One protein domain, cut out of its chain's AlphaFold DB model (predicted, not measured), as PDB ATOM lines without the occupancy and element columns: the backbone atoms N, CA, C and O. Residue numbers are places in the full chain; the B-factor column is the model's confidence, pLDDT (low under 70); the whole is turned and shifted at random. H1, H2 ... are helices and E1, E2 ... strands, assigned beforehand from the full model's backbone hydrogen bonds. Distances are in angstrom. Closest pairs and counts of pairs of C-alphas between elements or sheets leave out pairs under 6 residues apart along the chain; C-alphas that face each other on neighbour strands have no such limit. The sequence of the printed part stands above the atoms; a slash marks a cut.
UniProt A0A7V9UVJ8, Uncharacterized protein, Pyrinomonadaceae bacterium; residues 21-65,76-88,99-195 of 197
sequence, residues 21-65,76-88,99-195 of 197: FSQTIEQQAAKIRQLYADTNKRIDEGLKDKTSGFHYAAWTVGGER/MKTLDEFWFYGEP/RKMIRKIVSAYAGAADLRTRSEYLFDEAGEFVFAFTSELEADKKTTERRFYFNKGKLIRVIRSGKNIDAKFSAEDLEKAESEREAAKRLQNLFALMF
ATOM      1  N   PHE A  21     351.977 219.210 226.150       59.00
ATOM      2  CA  PHE A  21     352.178 219.389 227.587       59.00
ATOM      3  C   PHE A  21     350.957 218.930 228.406       59.00
ATOM      4  O   PHE A  21     351.106 218.195 229.381       59.00
ATOM      5  N   SER A  22     349.738 219.268 227.968       63.69
ATOM      6  CA  SER A  22     348.502 218.852 228.651       63.69
ATOM      7  C   SER A  22     348.288 217.330 228.616       63.69
ATOM      8  O   SER A  22     347.906 216.747 229.631       63.69
ATOM      9  N   GLN A  23     348.632 216.662 227.505       66.56
ATOM     10  CA  GLN A  23     348.595 215.195 227.430       66.56
ATOM     11  C   GLN A  23     349.537 214.539 228.450       66.56
ATOM     12  O   GLN A  23     349.160 213.555 229.085       66.56
ATOM     13  N   THR A  24     350.728 215.106 228.669       86.69
ATOM     14  CA  THR A  24     351.669 214.572 229.666       86.69
ATOM     15  C   THR A  24     351.211 214.804 231.108       86.69
ATOM     16  O   THR A  24     351.382 213.916 231.943       86.69
ATOM     17  N   ILE A  25     350.579 215.947 231.409       92.62
ATOM     18  CA  ILE A  25     350.020 216.220 232.745       92.62
ATOM     19  C   ILE A  25     348.884 215.251 233.056       92.62
ATOM     20  O   ILE A  25     348.873 214.659 234.135       92.62
ATOM     21  N   GLU A  26     347.953 215.045 232.121       93.94
ATOM     22  CA  GLU A  26     346.823 214.144 232.350       93.94
ATOM     23  C   GLU A  26     347.283 212.701 232.572       93.94
ATOM     24  O   GLU A  26     346.790 212.037 233.481       93.94
ATOM     25  N   GLN A  27     348.271 212.231 231.808       94.19
ATOM     26  CA  GLN A  27     348.858 210.906 232.008       94.19
ATOM     27  C   GLN A  27     349.492 210.760 233.396       94.19
ATOM     28  O   GLN A  27     349.258 209.756 234.067       94.19
ATOM     29  N   GLN A  28     350.264 211.750 233.855       95.56
ATOM     30  CA  GLN A  28     350.862 211.701 235.193       95.56
ATOM     31  C   GLN A  28     349.795 211.786 236.291       95.56
ATOM     32  O   GLN A  28     349.827 210.997 237.234       95.56
ATOM     33  N   ALA A  29     348.796 212.659 236.146       96.00
ATOM     34  CA  ALA A  29     347.677 212.739 237.079       96.00
ATOM     35  C   ALA A  29     346.870 211.429 237.123       96.00
ATOM     36  O   ALA A  29     346.451 211.002 238.198       96.00
ATOM     37  N   ALA A  30     346.679 210.759 235.983       96.62
ATOM     38  CA  ALA A  30     346.014 209.463 235.911       96.62
ATOM     39  C   ALA A  30     346.796 208.371 236.652       96.62
ATOM     40  O   ALA A  30     346.192 207.650 237.444       96.62
ATOM     41  N   LYS A  31     348.122 208.302 236.478       96.75
ATOM     42  CA  LYS A  31     348.979 207.371 237.232       96.75
ATOM     43  C   LYS A  31     348.901 207.608 238.737       96.75
ATOM     44  O   LYS A  31     348.766 206.656 239.493       96.75
ATOM     45  N   ILE A  32     348.926 208.868 239.172       97.81
ATOM     46  CA  ILE A  32     348.802 209.224 240.591       97.81
ATOM     47  C   ILE A  32     347.428 208.818 241.143       97.81
ATOM     48  O   ILE A  32     347.345 208.255 242.230       97.81
ATOM     49  N   ARG A  33     346.339 209.048 240.391       97.62
ATOM     50  CA  ARG A  33     344.993 208.589 240.786       97.62
ATOM     51  C   ARG A  33     344.917 207.067 240.891       97.62
ATOM     52  O   ARG A  33     344.281 206.570 241.813       97.62
ATOM     53  N   GLN A  34     345.554 206.351 239.966       97.44
ATOM     54  CA  GLN A  34     345.629 204.895 240.012       97.44
ATOM     55  C   GLN A  34     346.409 204.424 241.244       97.44
ATOM     56  O   GLN A  34     345.872 203.642 242.017       97.44
ATOM     57  N   LEU A  35     347.602 204.975 241.494       95.75
ATOM     58  CA  LEU A  35     348.395 204.676 242.690       95.75
ATOM     59  C   LEU A  35     347.595 204.917 243.976       95.75
ATOM     60  O   LEU A  35     347.615 204.089 244.883       95.75
ATOM     61  N   TYR A  36     346.865 206.032 244.053       96.25
ATOM     62  CA  TYR A  36     346.010 206.357 245.192       96.25
ATOM     63  C   TYR A  36     344.892 205.320 245.386       96.25
ATOM     64  O   TYR A  36     344.673 204.846 246.501       96.25
ATOM     65  N   ALA A  37     344.198 204.946 244.306       95.88
ATOM     66  CA  ALA A  37     343.135 203.945 244.343       95.88
ATOM     67  C   ALA A  37     343.665 202.559 244.742       95.88
ATOM     68  O   ALA A  37     343.085 201.915 245.614       95.88
ATOM     69  N   ASP A  38     344.788 202.135 244.161       92.38
ATOM     70  CA  ASP A  38     345.436 200.861 244.467       92.38
ATOM     71  C   ASP A  38     345.926 200.826 245.920       92.38
ATOM     72  O   ASP A  38     345.734 199.828 246.613       92.38
ATOM     73  N   THR A  39     346.491 201.929 246.417       90.75
ATOM     74  CA  THR A  39     346.922 202.053 247.819       90.75
ATOM     75  C   THR A  39     345.734 201.936 248.772       90.75
ATOM     76  O   THR A  39     345.791 201.157 249.717       90.75
ATOM     77  N   ASN A  40     344.630 202.643 248.509       90.94
ATOM     78  CA  ASN A  40     343.425 202.540 249.340       90.94
ATOM     79  C   ASN A  40     342.820 201.140 249.309       90.94
ATOM     80  O   ASN A  40     342.439 200.621 250.351       90.94
ATOM     81  N   LYS A  41     342.778 200.507 248.134       89.19
ATOM     82  CA  LYS A  41     342.297 199.134 248.004       89.19
ATOM     83  C   LYS A  41     343.115 198.179 248.877       89.19
ATOM     84  O   LYS A  41     342.534 197.368 249.589       89.19
ATOM     85  N   ARG A  42     344.445 198.294 248.854       84.62
ATOM     86  CA  ARG A  42     345.319 197.450 249.678       84.62
ATOM     87  C   ARG A  42     345.180 197.743 251.174       84.62
ATOM     88  O   ARG A  42     345.240 196.814 251.970       84.62
ATOM     89  N   ILE A  43     344.963 199.004 251.558       85.25
ATOM     90  CA  ILE A  43     344.625 199.381 252.941       85.25
ATOM     91  C   ILE A  43     343.317 198.701 253.372       85.25
ATOM     92  O   ILE A  43     343.271 198.063 254.422       85.25
ATOM     93  N   ASP A  44     342.271 198.773 252.543       85.50
ATOM     94  CA  ASP A  44     340.970 198.158 252.824       85.50
ATOM     95  C   ASP A  44     341.058 196.628 252.929       85.50
ATOM     96  O   ASP A  44     340.360 196.016 253.739       85.50
ATOM     97  N   GLU A  45     341.887 195.995 252.096       81.88
ATOM     98  CA  GLU A  45     342.186 194.560 252.163       81.88
ATOM     99  C   GLU A  45     342.945 194.219 253.454       81.88
ATOM    100  O   GLU A  45     342.518 193.321 254.182       81.88
ATOM    101  N   GLY A  46     343.973 195.007 253.797       77.44
ATOM    102  CA  GLY A  46     344.750 194.912 255.038       77.44
ATOM    103  C   GLY A  46     343.899 194.964 256.306       77.44
ATOM    104  O   GLY A  46     344.084 194.182 257.235       77.44
ATOM    105  N   LEU A  47     342.910 195.858 256.326       78.62
ATOM    106  CA  LEU A  47     341.985 196.013 257.449       78.62
ATOM    107  C   LEU A  47     341.008 194.835 257.604       78.62
ATOM    108  O   LEU A  47     340.557 194.555 258.717       78.62
ATOM    109  N   LYS A  48     340.650 194.157 256.506       80.25
ATOM    110  CA  LYS A  48     339.719 193.012 256.512       80.25
ATOM    111  C   LYS A  48     340.424 191.715 256.876       80.25
ATOM    112  O   LYS A  48     339.917 190.934 257.680       80.25
ATOM    113  N   ASP A  49     341.574 191.490 256.264       67.56
ATOM    114  CA  ASP A  49     342.370 190.291 256.423       67.56
ATOM    115  C   ASP A  49     343.482 190.589 257.427       67.56
ATOM    116  O   ASP A  49     344.601 190.898 257.028       67.56
ATOM    117  N   LYS A  50     343.176 190.497 258.734       58.81
ATOM    118  CA  LYS A  50     344.106 190.727 259.869       58.81
ATOM    119  C   LYS A  50     345.419 189.912 259.797       58.81
ATOM    120  O   LYS A  50     346.242 190.005 260.704       58.81
ATOM    121  N   THR A  51     345.585 189.089 258.763       48.41
ATOM    122  CA  THR A  51     346.741 188.250 258.444       48.41
ATOM    123  C   THR A  51     347.492 188.661 257.170       48.41
ATOM    124  O   THR A  51     348.552 188.106 256.884       48.41
ATOM    125  N   SER A  52     347.007 189.644 256.411       43.62
ATOM    126  CA  SER A  52     347.678 190.140 255.211       43.62
ATOM    127  C   SER A  52     348.804 191.106 255.607       43.62
ATOM    128  O   SER A  52     348.604 192.291 255.856       43.62
ATOM    129  N   GLY A  53     350.017 190.563 255.726       44.94
ATOM    130  CA  GLY A  53     351.242 191.270 256.126       44.94
ATOM    131  C   GLY A  53     351.747 192.304 255.113       44.94
ATOM    132  O   GLY A  53     352.922 192.290 254.779       44.94
ATOM    133  N   PHE A  54     350.872 193.162 254.580       52.97
ATOM    134  CA  PHE A  54     351.198 194.068 253.475       52.97
ATOM    135  C   PHE A  54     351.016 195.552 253.798       52.97
ATOM    136  O   PHE A  54     351.598 196.380 253.099       52.97
ATOM    137  N   HIS A  55     350.271 195.897 254.855       53.50
ATOM    138  CA  HIS A  55     350.121 197.278 255.306       53.50
ATOM    139  C   HIS A  55     350.034 197.367 256.823       53.50
ATOM    140  O   HIS A  55     349.071 196.916 257.438       53.50
ATOM    141  N   TYR A  56     351.039 198.000 257.411       60.31
ATOM    142  CA  TYR A  56     351.037 198.357 258.818       60.31
ATOM    143  C   TYR A  56     350.546 199.795 258.949       60.31
ATOM    144  O   TYR A  56     350.939 200.660 258.160       60.31
ATOM    145  N   ALA A  57     349.675 200.026 259.930       58.19
ATOM    146  CA  ALA A  57     349.315 201.356 260.386       58.19
ATOM    147  C   ALA A  57     350.026 201.604 261.717       58.19
ATOM    148  O   ALA A  57     349.730 200.938 262.709       58.19
ATOM    149  N   ALA A  58     350.958 202.552 261.736       58.50
ATOM    150  CA  ALA A  58     351.424 203.137 262.988       58.50
ATOM    151  C   ALA A  58     350.589 204.385 263.275       58.50
ATOM    152  O   ALA A  58     350.288 205.157 262.359       58.50
ATOM    153  N   TRP A  59     350.217 204.579 264.537       57.91
ATOM    154  CA  TRP A  59     349.484 205.760 264.975       57.91
ATOM    155  C   TRP A  59     350.353 206.594 265.890       57.91
ATOM    156  O   TRP A  59     350.857 206.101 266.897       57.91
ATOM    157  N   THR A  60     350.448 207.882 265.589       58.62
ATOM    158  CA  THR A  60     350.939 208.858 266.556       58.62
ATOM    159  C   THR A  60     349.797 209.783 266.936       58.62
ATOM    160  O   THR A  60     349.187 210.427 266.080       58.62
ATOM    161  N   VAL A  61     349.497 209.845 268.235       56.06
ATOM    162  CA  VAL A  61     348.565 210.825 268.799       56.06
ATOM    163  C   VAL A  61     349.393 211.946 269.409       56.06
ATOM    164  O   VAL A  61     349.975 211.787 270.481       56.06
ATOM    165  N   GLY A  62     349.466 213.078 268.714       54.16
ATOM    166  CA  GLY A  62     350.092 214.295 269.226       54.16
ATOM    167  C   GLY A  62     349.088 215.120 270.031       54.16
ATOM    168  O   GLY A  62     347.995 215.412 269.541       54.16
ATOM    169  N   GLY A  63     349.450 215.497 271.261       45.84
ATOM    170  CA  GLY A  63     348.659 216.407 272.106       45.84
ATOM    171  C   GLY A  63     348.938 217.897 271.870       45.84
ATOM    172  O   GLY A  63     348.164 218.738 272.313       45.84
ATOM    173  N   GLU A  64     350.025 218.223 271.166       49.16
ATOM    174  CA  GLU A  64     350.452 219.589 270.863       49.16
ATOM    175  C   GLU A  64     351.130 219.611 269.492       49.16
ATOM    176  O   GLU A  64     352.110 218.903 269.258       49.16
ATOM    177  N   ARG A  65     350.621 220.440 268.580       45.72
ATOM    178  CA  ARG A  65     351.370 220.868 267.398       45.72
ATOM    179  C   ARG A  65     351.894 222.272 267.703       45.72
ATOM    180  O   ARG A  65     351.118 223.143 268.082       45.72
ATOM    181  N   MET A  76     344.099 220.311 271.584       60.78
ATOM    182  CA  MET A  76     344.045 219.906 270.181       60.78
ATOM    183  C   MET A  76     344.648 218.507 270.028       60.78
ATOM    184  O   MET A  76     345.771 218.268 270.459       60.78
ATOM    185  N   LYS A  77     343.916 217.579 269.405       67.12
ATOM    186  CA  LYS A  77     344.438 216.240 269.104       67.12
ATOM    187  C   LYS A  77     344.761 216.146 267.624       67.12
ATOM    188  O   LYS A  77     343.895 216.396 266.784       67.12
ATOM    189  N   THR A  78     346.000 215.770 267.334       73.06
ATOM    190  CA  THR A  78     346.418 215.372 265.989       73.06
ATOM    191  C   THR A  78     346.528 213.857 265.961       73.06
ATOM    192  O   THR A  78     347.148 213.270 266.851       73.06
ATOM    193  N   LEU A  79     345.898 213.235 264.972       81.56
ATOM    194  CA  LEU A  79     346.049 211.818 264.675       81.56
ATOM    195  C   LEU A  79     346.779 211.699 263.343       81.56
ATOM    196  O   LEU A  79     346.235 212.117 262.321       81.56
ATOM    197  N   ASP A  80     347.971 211.113 263.367       85.06
ATOM    198  CA  ASP A  80     348.682 210.735 262.151       85.06
ATOM    199  C   ASP A  80     348.705 209.208 262.030       85.06
ATOM    200  O   ASP A  80     349.109 208.498 262.954       85.06
ATOM    201  N   GLU A  81     348.249 208.711 260.885       87.62
ATOM    202  CA  GLU A  81     348.261 207.301 260.516       87.62
ATOM    203  C   GLU A  81     349.265 207.085 259.383       87.62
ATOM    204  O   GLU A  81     349.099 207.619 258.282       87.62
ATOM    205  N   PHE A  82     350.297 206.286 259.644       87.88
ATOM    206  CA  PHE A  82     351.328 205.948 258.668       87.88
ATOM    207  C   PHE A  82     351.036 204.589 258.055       87.88
ATOM    208  O   PHE A  82     351.113 203.583 258.749       87.88
ATOM    209  N   TRP A  83     350.759 204.562 256.756       88.94
ATOM    210  CA  TRP A  83     350.552 203.348 255.977       88.94
ATOM    211  C   TRP A  83     351.801 203.044 255.160       88.94
ATOM    212  O   TRP A  83     352.173 203.803 254.255       88.94
ATOM    213  N   PHE A  84     352.444 201.922 255.459       85.12
ATOM    214  CA  PHE A  84     353.720 201.541 254.859       85.12
ATOM    215  C   PHE A  84     353.764 200.062 254.472       85.12
ATOM    216  O   PHE A  84     352.947 199.262 254.928       85.12
ATOM    217  N   TYR A  85     354.701 199.729 253.586       76.69
ATOM    218  CA  TYR A  85     354.978 198.372 253.130       76.69
ATOM    219  C   TYR A  85     356.124 197.758 253.941       76.69
ATOM    220  O   TYR A  85     357.181 198.376 254.043       76.69
ATOM    221  N   GLY A  86     355.935 196.544 254.461       66.88
ATOM    222  CA  GLY A  86     357.006 195.703 255.007       66.88
ATOM    223  C   GLY A  86     356.931 194.315 254.375       66.88
ATOM    224  O   GLY A  86     355.841 193.757 254.268       66.88
ATOM    225  N   GLU A  87     358.054 193.768 253.903       54.09
ATOM    226  CA  GLU A  87     358.091 192.388 253.399       54.09
ATOM    227  C   GLU A  87     357.888 191.376 254.549       54.09
ATOM    228  O   GLU A  87     358.254 191.661 255.693       54.09
ATOM    229  N   PRO A  88     357.347 190.168 254.285       44.28
ATOM    230  CA  PRO A  88     357.361 189.082 255.261       44.28
ATOM    231  C   PRO A  88     358.801 188.768 255.695       44.28
ATOM    232  O   PRO A  88     359.637 188.430 254.860       44.28
ATOM    233  N   ARG A  99     362.020 205.753 254.920       83.19
ATOM    234  CA  ARG A  99     361.141 206.704 254.208       83.19
ATOM    235  C   ARG A  99     360.552 206.130 252.922       83.19
ATOM    236  O   ARG A  99     359.462 206.542 252.523       83.19
ATOM    237  N   LYS A 100     361.249 205.179 252.293       85.06
ATOM    238  CA  LYS A 100     360.816 204.502 251.059       85.06
ATOM    239  C   LYS A 100     359.730 203.461 251.290       85.06
ATOM    240  O   LYS A 100     359.139 202.973 250.329       85.06
ATOM    241  N   MET A 101     359.460 203.107 252.542       83.94
ATOM    242  CA  MET A 101     358.415 202.148 252.891       83.94
ATOM    243  C   MET A 101     357.037 202.797 252.938       83.94
ATOM    244  O   MET A 101     356.033 202.128 252.687       83.94
ATOM    245  N   ILE A 102     356.970 204.094 253.249       89.06
ATOM    246  CA  ILE A 102     355.704 204.818 253.334       89.06
ATOM    247  C   ILE A 102     355.021 204.806 251.970       89.06
ATOM    248  O   ILE A 102     355.641 205.026 250.929       89.06
ATOM    249  N   ARG A 103     353.716 204.550 251.979       92.19
ATOM    250  CA  ARG A 103     352.843 204.684 250.809       92.19
ATOM    251  C   ARG A 103     351.837 205.797 251.004       92.19
ATOM    252  O   ARG A 103     351.555 206.540 250.070       92.19
ATOM    253  N   LYS A 104     351.324 205.943 252.222       94.19
ATOM    254  CA  LYS A 104     350.318 206.948 252.527       94.19
ATOM    255  C   LYS A 104     350.419 207.414 253.970       94.19
ATOM    256  O   LYS A 104     350.701 206.622 254.860       94.19
ATOM    257  N   ILE A 105     350.151 208.691 254.200       92.88
ATOM    258  CA  ILE A 105     349.981 209.253 255.540       92.88
ATOM    259  C   ILE A 105     348.624 209.943 255.585       92.88
ATOM    260  O   ILE A 105     348.297 210.712 254.681       92.88
ATOM    261  N   VAL A 106     347.833 209.664 256.615       91.06
ATOM    262  CA  VAL A 106     346.581 210.378 256.894       91.06
ATOM    263  C   VAL A 106     346.793 211.197 258.154       91.06
ATOM    264  O   VAL A 106     347.108 210.638 259.193       91.06
ATOM    265  N   SER A 107     346.626 212.510 258.055       88.88
ATOM    266  CA  SER A 107     346.731 213.437 259.181       88.88
ATOM    267  C   SER A 107     345.364 214.061 259.422       88.88
ATOM    268  O   SER A 107     344.779 214.663 258.519       88.88
ATOM    269  N   ALA A 108     344.824 213.893 260.621       85.12
ATOM    270  CA  ALA A 108     343.533 214.435 261.009       85.12
ATOM    271  C   ALA A 108     343.668 215.325 262.242       85.12
ATOM    272  O   ALA A 108     344.332 214.982 263.221       85.12
ATOM    273  N   TYR A 109     342.978 216.460 262.193       78.75
ATOM    274  CA  TYR A 109     342.944 217.461 263.249       78.75
ATOM    275  C   TYR A 109     341.509 217.627 263.729       78.75
ATOM    276  O   TYR A 109     340.604 217.876 262.925       78.75
ATOM    277  N   ALA A 110     341.316 217.537 265.042       67.50
ATOM    278  CA  ALA A 110     340.069 217.900 265.700       67.50
ATOM    279  C   ALA A 110     340.361 218.916 266.815       67.50
ATOM    280  O   ALA A 110     341.003 218.584 267.815       67.50
ATOM    281  N   GLY A 111     339.918 220.163 266.617       62.28
ATOM    282  CA  GLY A 111     339.894 221.200 267.654       62.28
ATOM    283  C   GLY A 111     338.567 221.218 268.427       62.28
ATOM    284  O   GLY A 111     337.622 220.525 268.051       62.28
ATOM    285  N   ALA A 112     338.478 222.010 269.508       54.62
ATOM    286  CA  ALA A 112     337.224 222.167 270.266       54.62
ATOM    287  C   ALA A 112     336.205 223.109 269.599       54.62
ATOM    288  O   ALA A 112     335.016 223.028 269.895       54.62
ATOM    289  N   ALA A 113     336.650 223.987 268.698       54.97
ATOM    290  CA  ALA A 113     335.777 224.629 267.721       54.97
ATOM    291  C   ALA A 113     335.702 223.698 266.506       54.97
ATOM    292  O   ALA A 113     336.743 223.169 266.134       54.97
ATOM    293  N   ASP A 114     334.524 223.518 265.898       62.03
ATOM    294  CA  ASP A 114     334.177 222.569 264.811       62.03
ATOM    295  C   ASP A 114     335.117 222.501 263.576       62.03
ATOM    296  O   ASP A 114     334.847 221.758 262.634       62.03
ATOM    297  N   LEU A 115     336.233 223.230 263.568       62.72
ATOM    298  CA  LEU A 115     337.368 223.061 262.669       62.72
ATOM    299  C   LEU A 115     337.860 221.609 262.685       62.72
ATOM    300  O   LEU A 115     338.450 221.109 263.650       62.72
ATOM    301  N   ARG A 116     337.640 220.949 261.552       79.25
ATOM    302  CA  ARG A 116     338.172 219.625 261.245       79.25
ATOM    303  C   ARG A 116     338.996 219.747 259.986       79.25
ATOM    304  O   ARG A 116     338.474 220.133 258.944       79.25
ATOM    305  N   THR A 117     340.276 219.424 260.103       86.56
ATOM    306  CA  THR A 117     341.163 219.340 258.943       86.56
ATOM    307  C   THR A 117     341.536 217.890 258.734       86.56
ATOM    308  O   THR A 117     341.838 217.174 259.689       86.56
ATOM    309  N   ARG A 118     341.516 217.453 257.482       91.44
ATOM    310  CA  ARG A 118     341.998 216.140 257.085       91.44
ATOM    311  C   ARG A 118     342.917 216.302 255.895       91.44
ATOM    312  O   ARG A 118     342.488 216.786 254.850       91.44
ATOM    313  N   SER A 119     344.146 215.848 256.062       94.88
ATOM    314  CA  SER A 119     345.147 215.808 255.012       94.88
ATOM    315  C   SER A 119     345.526 214.367 254.711       94.88
ATOM    316  O   SER A 119     345.608 213.522 255.602       94.88
ATOM    317  N   GLU A 120     345.763 214.080 253.442       96.69
ATOM    318  CA  GLU A 120     346.329 212.816 253.001       96.69
ATOM    319  C   GLU A 120     347.538 213.087 252.126       96.69
ATOM    320  O   GLU A 120     347.466 213.907 251.212       96.69
ATOM    321  N   TYR A 121     348.616 212.356 252.370       97.81
ATOM    322  CA  TYR A 121     349.863 212.444 251.625       97.81
ATOM    323  C   TYR A 121     350.161 211.085 251.006       97.81
ATOM    324  O   TYR A 121     350.097 210.072 251.699       97.81
ATOM    325  N   LEU A 122     350.468 211.055 249.713       97.62
ATOM    326  CA  LEU A 122     350.778 209.833 248.975       97.62
ATOM    327  C   LEU A 122     352.223 209.864 248.484       97.62
ATOM    328  O   LEU A 122     352.692 210.882 247.959       97.62
ATOM    329  N   PHE A 123     352.878 208.716 248.609       95.75
ATOM    330  CA  PHE A 123     354.258 208.499 248.211       95.75
ATOM    331  C   PHE A 123     354.330 207.350 247.205       95.75
ATOM    332  O   PHE A 123     353.577 206.379 247.309       95.75
ATOM    333  N   ASP A 124     355.208 207.470 246.215       93.38
ATOM    334  CA  ASP A 124     355.467 206.385 245.271       93.38
ATOM    335  C   ASP A 124     356.424 205.324 245.847       93.38
ATOM    336  O   ASP A 124     356.851 205.384 247.001       93.38
ATOM    337  N   GLU A 125     356.755 204.312 245.044       87.19
ATOM    338  CA  GLU A 125     357.641 203.216 245.456       87.19
ATOM    339  C   GLU A 125     359.077 203.669 245.760       87.19
ATOM    340  O   GLU A 125     359.775 203.012 246.532       87.19
ATOM    341  N   ALA A 126     359.515 204.794 245.188       88.75
ATOM    342  CA  ALA A 126     360.812 205.392 245.476       88.75
ATOM    343  C   ALA A 126     360.795 206.240 246.762       88.75
ATOM    344  O   ALA A 126     361.850 206.711 247.192       88.75
ATOM    345  N   GLY A 127     359.625 206.411 247.390       90.25
ATOM    346  CA  GLY A 127     359.412 207.288 248.535       90.25
ATOM    347  C   GLY A 127     359.243 208.759 248.150       90.25
ATOM    348  O   GLY A 127     359.327 209.622 249.028       90.25
ATOM    349  N   GLU A 128     359.025 209.078 246.869       94.31
ATOM    350  CA  GLU A 128     358.785 210.452 246.431       94.31
ATOM    351  C   GLU A 128     357.350 210.877 246.745       94.31
ATOM    352  O   GLU A 128     356.387 210.159 246.481       94.31
ATOM    353  N   PHE A 129     357.196 212.090 247.274       97.38
ATOM    354  CA  PHE A 129     355.892 212.711 247.478       97.38
ATOM    355  C   PHE A 129     355.266 213.103 246.134       97.38
ATOM    356  O   PHE A 129     355.806 213.935 245.398       97.38
ATOM    357  N   VAL A 130     354.105 212.520 245.827       98.25
ATOM    358  CA  VAL A 130     353.444 212.679 244.519       98.25
ATOM    359  C   VAL A 130     352.057 213.305 244.607       98.25
ATOM    360  O   VAL A 130     351.556 213.818 243.602       98.25
ATOM    361  N   PHE A 131     351.421 213.294 245.781       98.62
ATOM    362  CA  PHE A 131     350.066 213.816 245.926       98.62
ATOM    363  C   PHE A 131     349.721 214.242 247.346       98.62
ATOM    364  O   PHE A 131     350.041 213.537 248.301       98.62
ATOM    365  N   ALA A 132     348.980 215.347 247.450       98.44
ATOM    366  CA  ALA A 132     348.274 215.733 248.663       98.44
ATOM    367  C   ALA A 132     346.787 215.973 248.402       98.44
ATOM    368  O   ALA A 132     346.407 216.584 247.400       98.44
ATOM    369  N   PHE A 133     345.956 215.553 249.348       97.62
ATOM    370  CA  PHE A 133     344.570 215.985 249.494       97.62
ATOM    371  C   PHE A 133     344.433 216.727 250.814       97.62
ATOM    372  O   PHE A 133     344.932 216.245 251.825       97.62
ATOM    373  N   THR A 134     343.721 217.850 250.815       94.94
ATOM    374  CA  THR A 134     343.311 218.525 252.046       94.94
ATOM    375  C   THR A 134     341.825 218.829 252.019       94.94
ATOM    376  O   THR A 134     341.264 219.196 250.983       94.94
ATOM    377  N   SER A 135     341.191 218.656 253.171       92.06
ATOM    378  CA  SER A 135     339.809 219.018 253.442       92.06
ATOM    379  C   SER A 135     339.766 219.814 254.734       92.06
ATOM    380  O   SER A 135     340.233 219.335 255.767       92.06
ATOM    381  N   GLU A 136     339.224 221.022 254.668       88.31
ATOM    382  CA  GLU A 136     339.066 221.916 255.811       88.31
ATOM    383  C   GLU A 136     337.575 222.221 255.976       88.31
ATOM    384  O   GLU A 136     336.923 222.700 255.044       88.31
ATOM    385  N   LEU A 137     337.018 221.908 257.148       84.81
ATOM    386  CA  LEU A 137     335.685 222.353 257.544       84.81
ATOM    387  C   LEU A 137     335.795 223.756 258.143       84.81
ATOM    388  O   LEU A 137     336.353 223.920 259.226       84.81
ATOM    389  N   GLU A 138     335.273 224.752 257.435       73.25
ATOM    390  CA  GLU A 138     335.244 226.140 257.886       73.25
ATOM    391  C   GLU A 138     334.160 226.367 258.955       73.25
ATOM    392  O   GLU A 138     333.252 225.555 259.152       73.25
ATOM    393  N   ALA A 139     334.242 227.502 259.657       70.06
ATOM    394  CA  ALA A 139     333.315 227.858 260.736       70.06
ATOM    395  C   ALA A 139     331.850 227.991 260.273       70.06
ATOM    396  O   ALA A 139     330.928 227.804 261.065       70.06
ATOM    397  N   ASP A 140     331.624 228.273 258.987       73.50
ATOM    398  CA  ASP A 140     330.301 228.312 258.351       73.50
ATOM    399  C   ASP A 140     329.794 226.919 257.918       73.50
ATOM    400  O   ASP A 140     328.755 226.806 257.265       73.50
ATOM    401  N   LYS A 141     330.511 225.851 258.298       77.25
ATOM    402  CA  LYS A 141     330.292 224.449 257.913       77.25
ATOM    403  C   LYS A 141     330.506 224.159 256.430       77.25
ATOM    404  O   LYS A 141     330.126 223.086 255.954       77.25
ATOM    405  N   LYS A 142     331.129 225.068 255.684       80.56
ATOM    406  CA  LYS A 142     331.542 224.798 254.315       80.56
ATOM    407  C   LYS A 142     332.833 223.995 254.326       80.56
ATOM    408  O   LYS A 142     333.792 224.330 255.011       80.56
ATOM    409  N   THR A 143     332.868 222.924 253.544       84.81
ATOM    410  CA  THR A 143     334.097 222.161 253.335       84.81
ATOM    411  C   THR A 143     334.826 222.699 252.115       84.81
ATOM    412  O   THR A 143     334.258 222.746 251.020       84.81
ATOM    413  N   THR A 144     336.087 223.085 252.285       88.94
ATOM    414  CA  THR A 144     336.976 223.347 251.155       88.94
ATOM    415  C   THR A 144     337.882 222.150 250.931       88.94
ATOM    416  O   THR A 144     338.477 221.615 251.860       88.94
ATOM    417  N   GLU A 145     337.955 221.703 249.678       93.62
ATOM    418  CA  GLU A 145     338.837 220.616 249.264       93.62
ATOM    419  C   GLU A 145     339.882 221.129 248.284       93.62
ATOM    420  O   GLU A 145     339.562 221.860 247.334       93.62
ATOM    421  N   ARG A 146     341.122 220.683 248.479       96.25
ATOM    422  CA  ARG A 146     342.210 220.880 247.528       96.25
ATOM    423  C   ARG A 146     342.912 219.556 247.251       96.25
ATOM    424  O   ARG A 146     343.046 218.702 248.123       96.25
ATOM    425  N   ARG A 147     343.351 219.377 246.006       98.25
ATOM    426  CA  ARG A 147     344.220 218.269 245.589       98.25
ATOM    427  C   ARG A 147     345.423 218.830 244.863       98.25
ATOM    428  O   ARG A 147     345.249 219.632 243.948       98.25
ATOM    429  N   PHE A 148     346.609 218.372 245.223       98.44
ATOM    430  CA  PHE A 148     347.872 218.783 244.628       98.44
ATOM    431  C   PHE A 148     348.555 217.557 244.037       98.44
ATOM    432  O   PHE A 148     348.703 216.544 244.716       98.44
ATOM    433  N   TYR A 149     348.952 217.643 242.772       98.44
ATOM    434  CA  TYR A 149     349.647 216.577 242.057       98.44
ATOM    435  C   TYR A 149     351.059 217.033 241.738       98.44
ATOM    436  O   TYR A 149     351.249 218.115 241.171       98.44
ATOM    437  N   PHE A 150     352.033 216.187 242.044       97.75
ATOM    438  CA  PHE A 150     353.445 216.466 241.843       97.75
ATOM    439  C   PHE A 150     354.073 215.440 240.904       97.75
ATOM    440  O   PHE A 150     353.668 214.284 240.843       97.75
ATOM    441  N   ASN A 151     355.081 215.871 240.155       95.81
ATOM    442  CA  ASN A 151     355.903 215.001 239.326       95.81
ATOM    443  C   ASN A 151     357.358 215.434 239.472       95.81
ATOM    444  O   ASN A 151     357.692 216.572 239.124       95.81
ATOM    445  N   LYS A 152     358.215 214.545 239.988       93.38
ATOM    446  CA  LYS A 152     359.628 214.841 240.280       93.38
ATOM    447  C   LYS A 152     359.785 216.117 241.119       93.38
ATOM    448  O   LYS A 152     360.517 217.038 240.751       93.38
ATOM    449  N   GLY A 153     358.983 216.222 242.180       92.75
ATOM    450  CA  GLY A 153     358.952 217.368 243.095       92.75
ATOM    451  C   GLY A 153     358.315 218.655 242.553       92.75
ATOM    452  O   GLY A 153     358.231 219.634 243.287       92.75
ATOM    453  N   LYS A 154     357.847 218.692 241.298       95.38
ATOM    454  CA  LYS A 154     357.204 219.881 240.711       95.38
ATOM    455  C   LYS A 154     355.689 219.756 240.723       95.38
ATOM    456  O   LYS A 154     355.165 218.728 240.303       95.38
ATOM    457  N   LEU A 155     354.995 220.820 241.126       97.62
ATOM    458  CA  LEU A 155     353.540 220.916 241.021       97.62
ATOM    459  C   LEU A 155     353.118 220.871 239.545       97.62
ATOM    460  O   LEU A 155     353.574 221.686 238.740       97.62
ATOM    461  N   ILE A 156     352.254 219.917 239.196       96.81
ATOM    462  CA  ILE A 156     351.733 219.740 237.831       96.81
ATOM    463  C   ILE A 156     350.227 219.969 237.721       96.81
ATOM    464  O   ILE A 156     349.747 220.247 236.627       96.81
ATOM    465  N   ARG A 157     349.477 219.858 238.825       97.81
ATOM    466  CA  ARG A 157     348.034 220.119 238.846       97.81
ATOM    467  C   ARG A 157     347.545 220.481 240.241       97.81
ATOM    468  O   ARG A 157     347.941 219.854 241.223       97.81
ATOM    469  N   VAL A 158     346.613 221.426 240.290       98.00
ATOM    470  CA  VAL A 158     345.779 221.729 241.457       98.00
ATOM    471  C   VAL A 158     344.323 221.480 241.100       98.00
ATOM    472  O   VAL A 158     343.864 221.899 240.039       98.00
ATOM    473  N   ILE A 159     343.582 220.817 241.984       96.69
ATOM    474  CA  ILE A 159     342.120 220.778 241.921       96.69
ATOM    475  C   ILE A 159     341.588 221.545 243.116       96.69
ATOM    476  O   ILE A 159     341.818 221.141 244.252       96.69
ATOM    477  N   ARG A 160     340.863 222.633 242.858       93.94
ATOM    478  CA  ARG A 160     340.175 223.420 243.888       93.94
ATOM    479  C   ARG A 160     338.809 223.851 243.382       93.94
ATOM    480  O   ARG A 160     338.660 224.187 242.207       93.94
ATOM    481  N   SER A 161     337.797 223.778 244.246       87.56
ATOM    482  CA  SER A 161     336.403 224.093 243.885       87.56
ATOM    483  C   SER A 161     335.916 223.343 242.630       87.56
ATOM    484  O   SER A 161     335.244 223.913 241.772       87.56
ATOM    485  N   GLY A 162     336.324 222.076 242.483       87.56
ATOM    486  CA  GLY A 162     335.966 221.219 241.346       87.56
ATOM    487  C   GLY A 162     336.651 221.555 240.013       87.56
ATOM    488  O   GLY A 162     336.325 220.936 239.004       87.56
ATOM    489  N   LYS A 163     337.590 222.509 239.975       93.69
ATOM    490  CA  LYS A 163     338.289 222.922 238.748       93.69
ATOM    491  C   LYS A 163     339.723 222.414 238.725       93.69
ATOM    492  O   LYS A 163     340.440 222.588 239.707       93.69
ATOM    493  N   ASN A 164     340.141 221.869 237.582       94.81
ATOM    494  CA  ASN A 164     341.534 221.509 237.316       94.81
ATOM    495  C   ASN A 164     342.317 222.747 236.860       94.81
ATOM    496  O   ASN A 164     341.893 223.457 235.947       94.81
ATOM    497  N   ILE A 165     343.463 222.982 237.486       95.69
ATOM    498  CA  ILE A 165     344.419 224.033 237.150       95.69
ATOM    499  C   ILE A 165     345.746 223.335 236.864       95.69
ATOM    500  O   ILE A 165     346.348 222.777 237.776       95.69
ATOM    501  N   ASP A 166     346.192 223.371 235.610       94.19
ATOM    502  CA  ASP A 166     347.392 222.649 235.138       94.19
ATOM    503  C   ASP A 166     348.544 223.602 234.774       94.19
ATOM    504  O   ASP A 166     349.664 223.188 234.483       94.19
ATOM    505  N   ALA A 167     348.256 224.903 234.748       88.75
ATOM    506  CA  ALA A 167     349.194 225.970 234.435       88.75
ATOM    507  C   ALA A 167     348.720 227.280 235.072       88.75
ATOM    508  O   ALA A 167     347.538 227.428 235.387       88.75
ATOM    509  N   LYS A 168     349.633 228.255 235.192       91.88
ATOM    510  CA  LYS A 168     349.362 229.578 235.792       91.88
ATOM    511  C   LYS A 168     348.791 229.465 237.213       91.88
ATOM    512  O   LYS A 168     347.765 230.064 237.527       91.88
ATOM    513  N   PHE A 169     349.462 228.676 238.049       95.06
ATOM    514  CA  PHE A 169     349.145 228.569 239.470       95.06
ATOM    515  C   PHE A 169     349.161 229.954 240.119       95.06
ATOM    516  O   PHE A 169     350.044 230.768 239.834       95.06
ATOM    517  N   SER A 170     348.172 230.231 240.967       96.50
ATOM    518  CA  SER A 170     348.188 231.452 241.770       96.50
ATOM    519  C   SER A 170     349.274 231.373 242.849       96.50
ATOM    520  O   SER A 170     349.760 230.288 243.166       96.50
ATOM    521  N   ALA A 171     349.653 232.513 243.432       97.00
ATOM    522  CA  ALA A 171     350.605 232.533 244.547       97.00
ATOM    523  C   ALA A 171     350.122 231.662 245.723       97.00
ATOM    524  O   ALA A 171     350.901 230.884 246.261       97.00
ATOM    525  N   GLU A 172     348.822 231.713 246.029       95.25
ATOM    526  CA  GLU A 172     348.177 230.863 247.038       95.25
ATOM    527  C   GLU A 172     348.327 229.366 246.713       95.25
ATOM    528  O   GLU A 172     348.622 228.568 247.599       95.25
ATOM    529  N   ASP A 173     348.152 228.971 245.447       95.56
ATOM    530  CA  ASP A 173     348.286 227.567 245.039       95.56
ATOM    531  C   ASP A 173     349.713 227.055 245.261       95.56
ATOM    532  O   ASP A 173     349.901 225.927 245.712       95.56
ATOM    533  N   LEU A 174     350.713 227.885 244.948       97.12
ATOM    534  CA  LEU A 174     352.125 227.553 245.127       97.12
ATOM    535  C   LEU A 174     352.504 227.484 246.608       97.12
ATOM    536  O   LEU A 174     353.160 226.531 247.019       97.12
ATOM    537  N   GLU A 175     352.061 228.456 247.406       97.06
ATOM    538  CA  GLU A 175     352.300 228.498 248.850       97.06
ATOM    539  C   GLU A 175     351.680 227.286 249.553       97.06
ATOM    540  O   GLU A 175     352.348 226.600 250.328       97.06
ATOM    541  N   LYS A 176     350.419 226.965 249.241       95.50
ATOM    542  CA  LYS A 176     349.740 225.799 249.815       95.50
ATOM    543  C   LYS A 176     350.380 224.489 249.363       95.50
ATOM    544  O   LYS A 176     350.610 223.624 250.201       95.50
ATOM    545  N   ALA A 177     350.721 224.348 248.081       97.12
ATOM    546  CA  ALA A 177     351.408 223.156 247.584       97.12
ATOM    547  C   ALA A 177     352.755 222.927 248.289       97.12
ATOM    548  O   ALA A 177     353.087 221.793 248.634       97.12
ATOM    549  N   GLU A 178     353.511 223.999 248.525       97.56
ATOM    550  CA  GLU A 178     354.784 223.943 249.238       97.56
ATOM    551  C   GLU A 178     354.599 223.604 250.722       97.56
ATOM    552  O   GLU A 178     355.299 222.741 251.249       97.56
ATOM    553  N   SER A 179     353.603 224.206 251.377       95.94
ATOM    554  CA  SER A 179     353.225 223.867 252.754       95.94
ATOM    555  C   SER A 179     352.890 222.379 252.899       95.94
ATOM    556  O   SER A 179     353.375 221.728 253.825       95.94
ATOM    557  N   GLU A 180     352.104 221.810 251.977       96.50
ATOM    558  CA  GLU A 180     351.788 220.376 252.003       96.50
ATOM    559  C   GLU A 180     353.021 219.502 251.750       96.50
ATOM    560  O   GLU A 180     353.176 218.459 252.385       96.50
ATOM    561  N   ARG A 181     353.934 219.934 250.873       96.69
ATOM    562  CA  ARG A 181     355.196 219.227 250.609       96.69
ATOM    563  C   ARG A 181     356.086 219.177 251.851       96.69
ATOM    564  O   ARG A 181     356.622 218.118 252.180       96.69
ATOM    565  N   GLU A 182     356.234 220.295 252.557       96.38
ATOM    566  CA  GLU A 182     357.026 220.356 253.789       96.38
ATOM    567  C   GLU A 182     356.354 219.596 254.944       96.38
ATOM    568  O   GLU A 182     357.037 218.905 255.705       96.38
ATOM    569  N   ALA A 183     355.019 219.627 255.045       93.81
ATOM    570  CA  ALA A 183     354.278 218.807 256.003       93.81
ATOM    571  C   ALA A 183     354.480 217.302 255.748       93.81
ATOM    572  O   ALA A 183     354.827 216.567 256.676       93.81
ATOM    573  N   ALA A 184     354.344 216.857 254.493       95.06
ATOM    574  CA  ALA A 184     354.585 215.474 254.090       95.06
ATOM    575  C   ALA A 184     356.019 215.032 254.418       95.06
ATOM    576  O   ALA A 184     356.220 213.969 255.000       95.06
ATOM    577  N   LYS A 185     357.016 215.874 254.116       94.31
ATOM    578  CA  LYS A 185     358.429 215.615 254.423       94.31
ATOM    579  C   LYS A 185     358.685 215.507 255.926       94.31
ATOM    580  O   LYS A 185     359.405 214.611 256.361       94.31
ATOM    581  N   ARG A 186     358.094 216.394 256.734       92.88
ATOM    582  CA  ARG A 186     358.196 216.335 258.200       92.88
ATOM    583  C   ARG A 186     357.642 215.015 258.733       92.88
ATOM    584  O   ARG A 186     358.308 214.371 259.535       92.88
ATOM    585  N   LEU A 187     356.461 214.606 258.272       91.69
ATOM    586  CA  LEU A 187     355.829 213.352 258.689       91.69
ATOM    587  C   LEU A 187     356.623 212.128 258.207       91.69
ATOM    588  O   LEU A 187     356.822 211.191 258.970       91.69
ATOM    589  N   GLN A 188     357.157 212.156 256.986       90.50
ATOM    590  CA  GLN A 188     358.023 211.096 256.467       90.50
ATOM    591  C   GLN A 188     359.327 210.961 257.279       90.50
ATOM    592  O   GLN A 188     359.791 209.850 257.522       90.50
ATOM    593  N   ASN A 189     359.903 212.075 257.742       89.75
ATOM    594  CA  ASN A 189     361.061 212.053 258.640       89.75
ATOM    595  C   ASN A 189     360.696 211.538 260.038       89.75
ATOM    596  O   ASN A 189     361.453 210.752 260.595       89.75
ATOM    597  N   LEU A 190     359.547 211.948 260.590       86.88
ATOM    598  CA  LEU A 190     359.042 211.418 261.861       86.88
ATOM    599  C   LEU A 190     358.885 209.900 261.786       86.88
ATOM    600  O   LEU A 190     359.338 209.200 262.682       86.88
ATOM    601  N   PHE A 191     358.318 209.398 260.688       85.88
ATOM    602  CA  PHE A 191     358.232 207.969 260.436       85.88
ATOM    603  C   PHE A 191     359.597 207.294 260.454       85.88
ATOM    604  O   PHE A 191     359.762 206.309 261.155       85.88
ATOM    605  N   ALA A 192     360.586 207.836 259.744       84.44
ATOM    606  CA  ALA A 192     361.922 207.250 259.712       84.44
ATOM    607  C   ALA A 192     362.581 207.169 261.097       84.44
ATOM    608  O   ALA A 192     363.284 206.205 261.376       84.44
ATOM    609  N   LEU A 193     362.327 208.151 261.969       82.75
ATOM    610  CA  LEU A 193     362.812 208.129 263.350       82.75
ATOM    611  C   LEU A 193     362.180 207.011 264.189       82.75
ATOM    612  O   LEU A 193     362.811 206.566 265.137       82.75
ATOM    613  N   MET A 194     360.975 206.536 263.848       77.50
ATOM    614  CA  MET A 194     360.344 205.403 264.544       77.50
ATOM    615  C   MET A 194     361.043 204.060 264.273       77.50
ATOM    616  O   MET A 194     360.761 203.105 264.980       77.50
ATOM    617  N   PHE A 195     361.923 203.988 263.266       73.50
ATOM    618  CA  PHE A 195     362.664 202.780 262.865       73.50
ATOM    619  C   PHE A 195     364.184 202.931 263.022       73.50
ATOM    620  O   PHE A 195     364.940 202.091 262.545       73.50
TER     621      PHE A 195
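This is residues 21 to 65, 76 to 88 and 99 to 195 of the 197 residues of an uncharacterized protein of Pyrinomonadaceae bacterium (UniProt A0A7V9UVJ8). One broad, twisted sheet of eight strands is covered by a long helix on each face: H1 crosses one face and H2 packs on the other, making three layers. The strands stand side by side in chain order, E1 to E8, with antiparallel neighbours. The printed part has 155 residues, with the order H1, E1 to E8, H2, and its class is mixed, helices and strands. It is compact, with a radius of gyration of the C-alphas of 16.0 A, and its rounded outline spans 45 by 41 by 28 A.

H1, residues 21 to 48, is followed by E1, residues 56 to 62, E2, 77 to 84, E3, 102 to 110, E4, 116 to 123, E5, 129 to 137, E6, 143 to 151, E7, 154 to 160, E8, 163 to 165, and H2, residues 171 to 193. H1 is on the sheet at a height of 9.1 A and runs across the strands, at 76 degrees to E3 on the local plane. It lies over E3, E5 and E6, and only just over E1 and E4, with 3 C-alphas on each. Its closest C-alphas to E7 are Ile 25 and Ile 156, 6.4 A. The edge strands are E1 and E8. Backbone pairs within hydrogen-bond range include N 60 and O 80, 3.0 A, for E1 and E2; N 81 and O 106, 2.8 A, for E2 and E3; N 107 and O 119, 2.8 A, for E3 and E4; N 120 and O 133, 2.8 A, for E4 and E5; N 148 and O 132, 2.8 A, for E5 and E6; N 159 and O 147, 2.8 A, for E6 and E7; and N 165 and O 158, 2.8 A, for E7 and E8. E3 to E8 form a meander, each strand the antiparallel neighbour of the one before, in successive hairpins. H2 is on the opposite face from H1; its closest C-alphas to E4 are Ala 184 and Tyr 121, 6.1 A. H1 and H2 are apart. In H1 and H2 every O i to N i+4 pair is within hydrogen-bond range.

H1 begins at C-alpha 21 (352.178, 219.389, 227.587) and is 41.1 A long. E1 measures 19.1 A, E2 22.5 A, E3 23.8 A, E4 23.5 A, E5 24.5 A, E6 26.9 A, E7 17.7 A and E8 6.4 A. H2 is 33.1 A long and ends at C-alpha 193 (362.812, 208.129, 263.350).

The C-alphas farthest apart, of Pro 88 and Asp 140, are 47.8 A apart. Residues 66 to 75 and 89 to 98 are not printed; the C-alpha gaps are 7.9 A from 65 to 76 and 18.1 A from 88 to 99. Of the links printed whole, none is long. Mean pLDDT of the printed part is 84.0; it is under 70 at residues 21 to 23, 49 to 65, 76 to 77, 86 to 88 and 110 to 115.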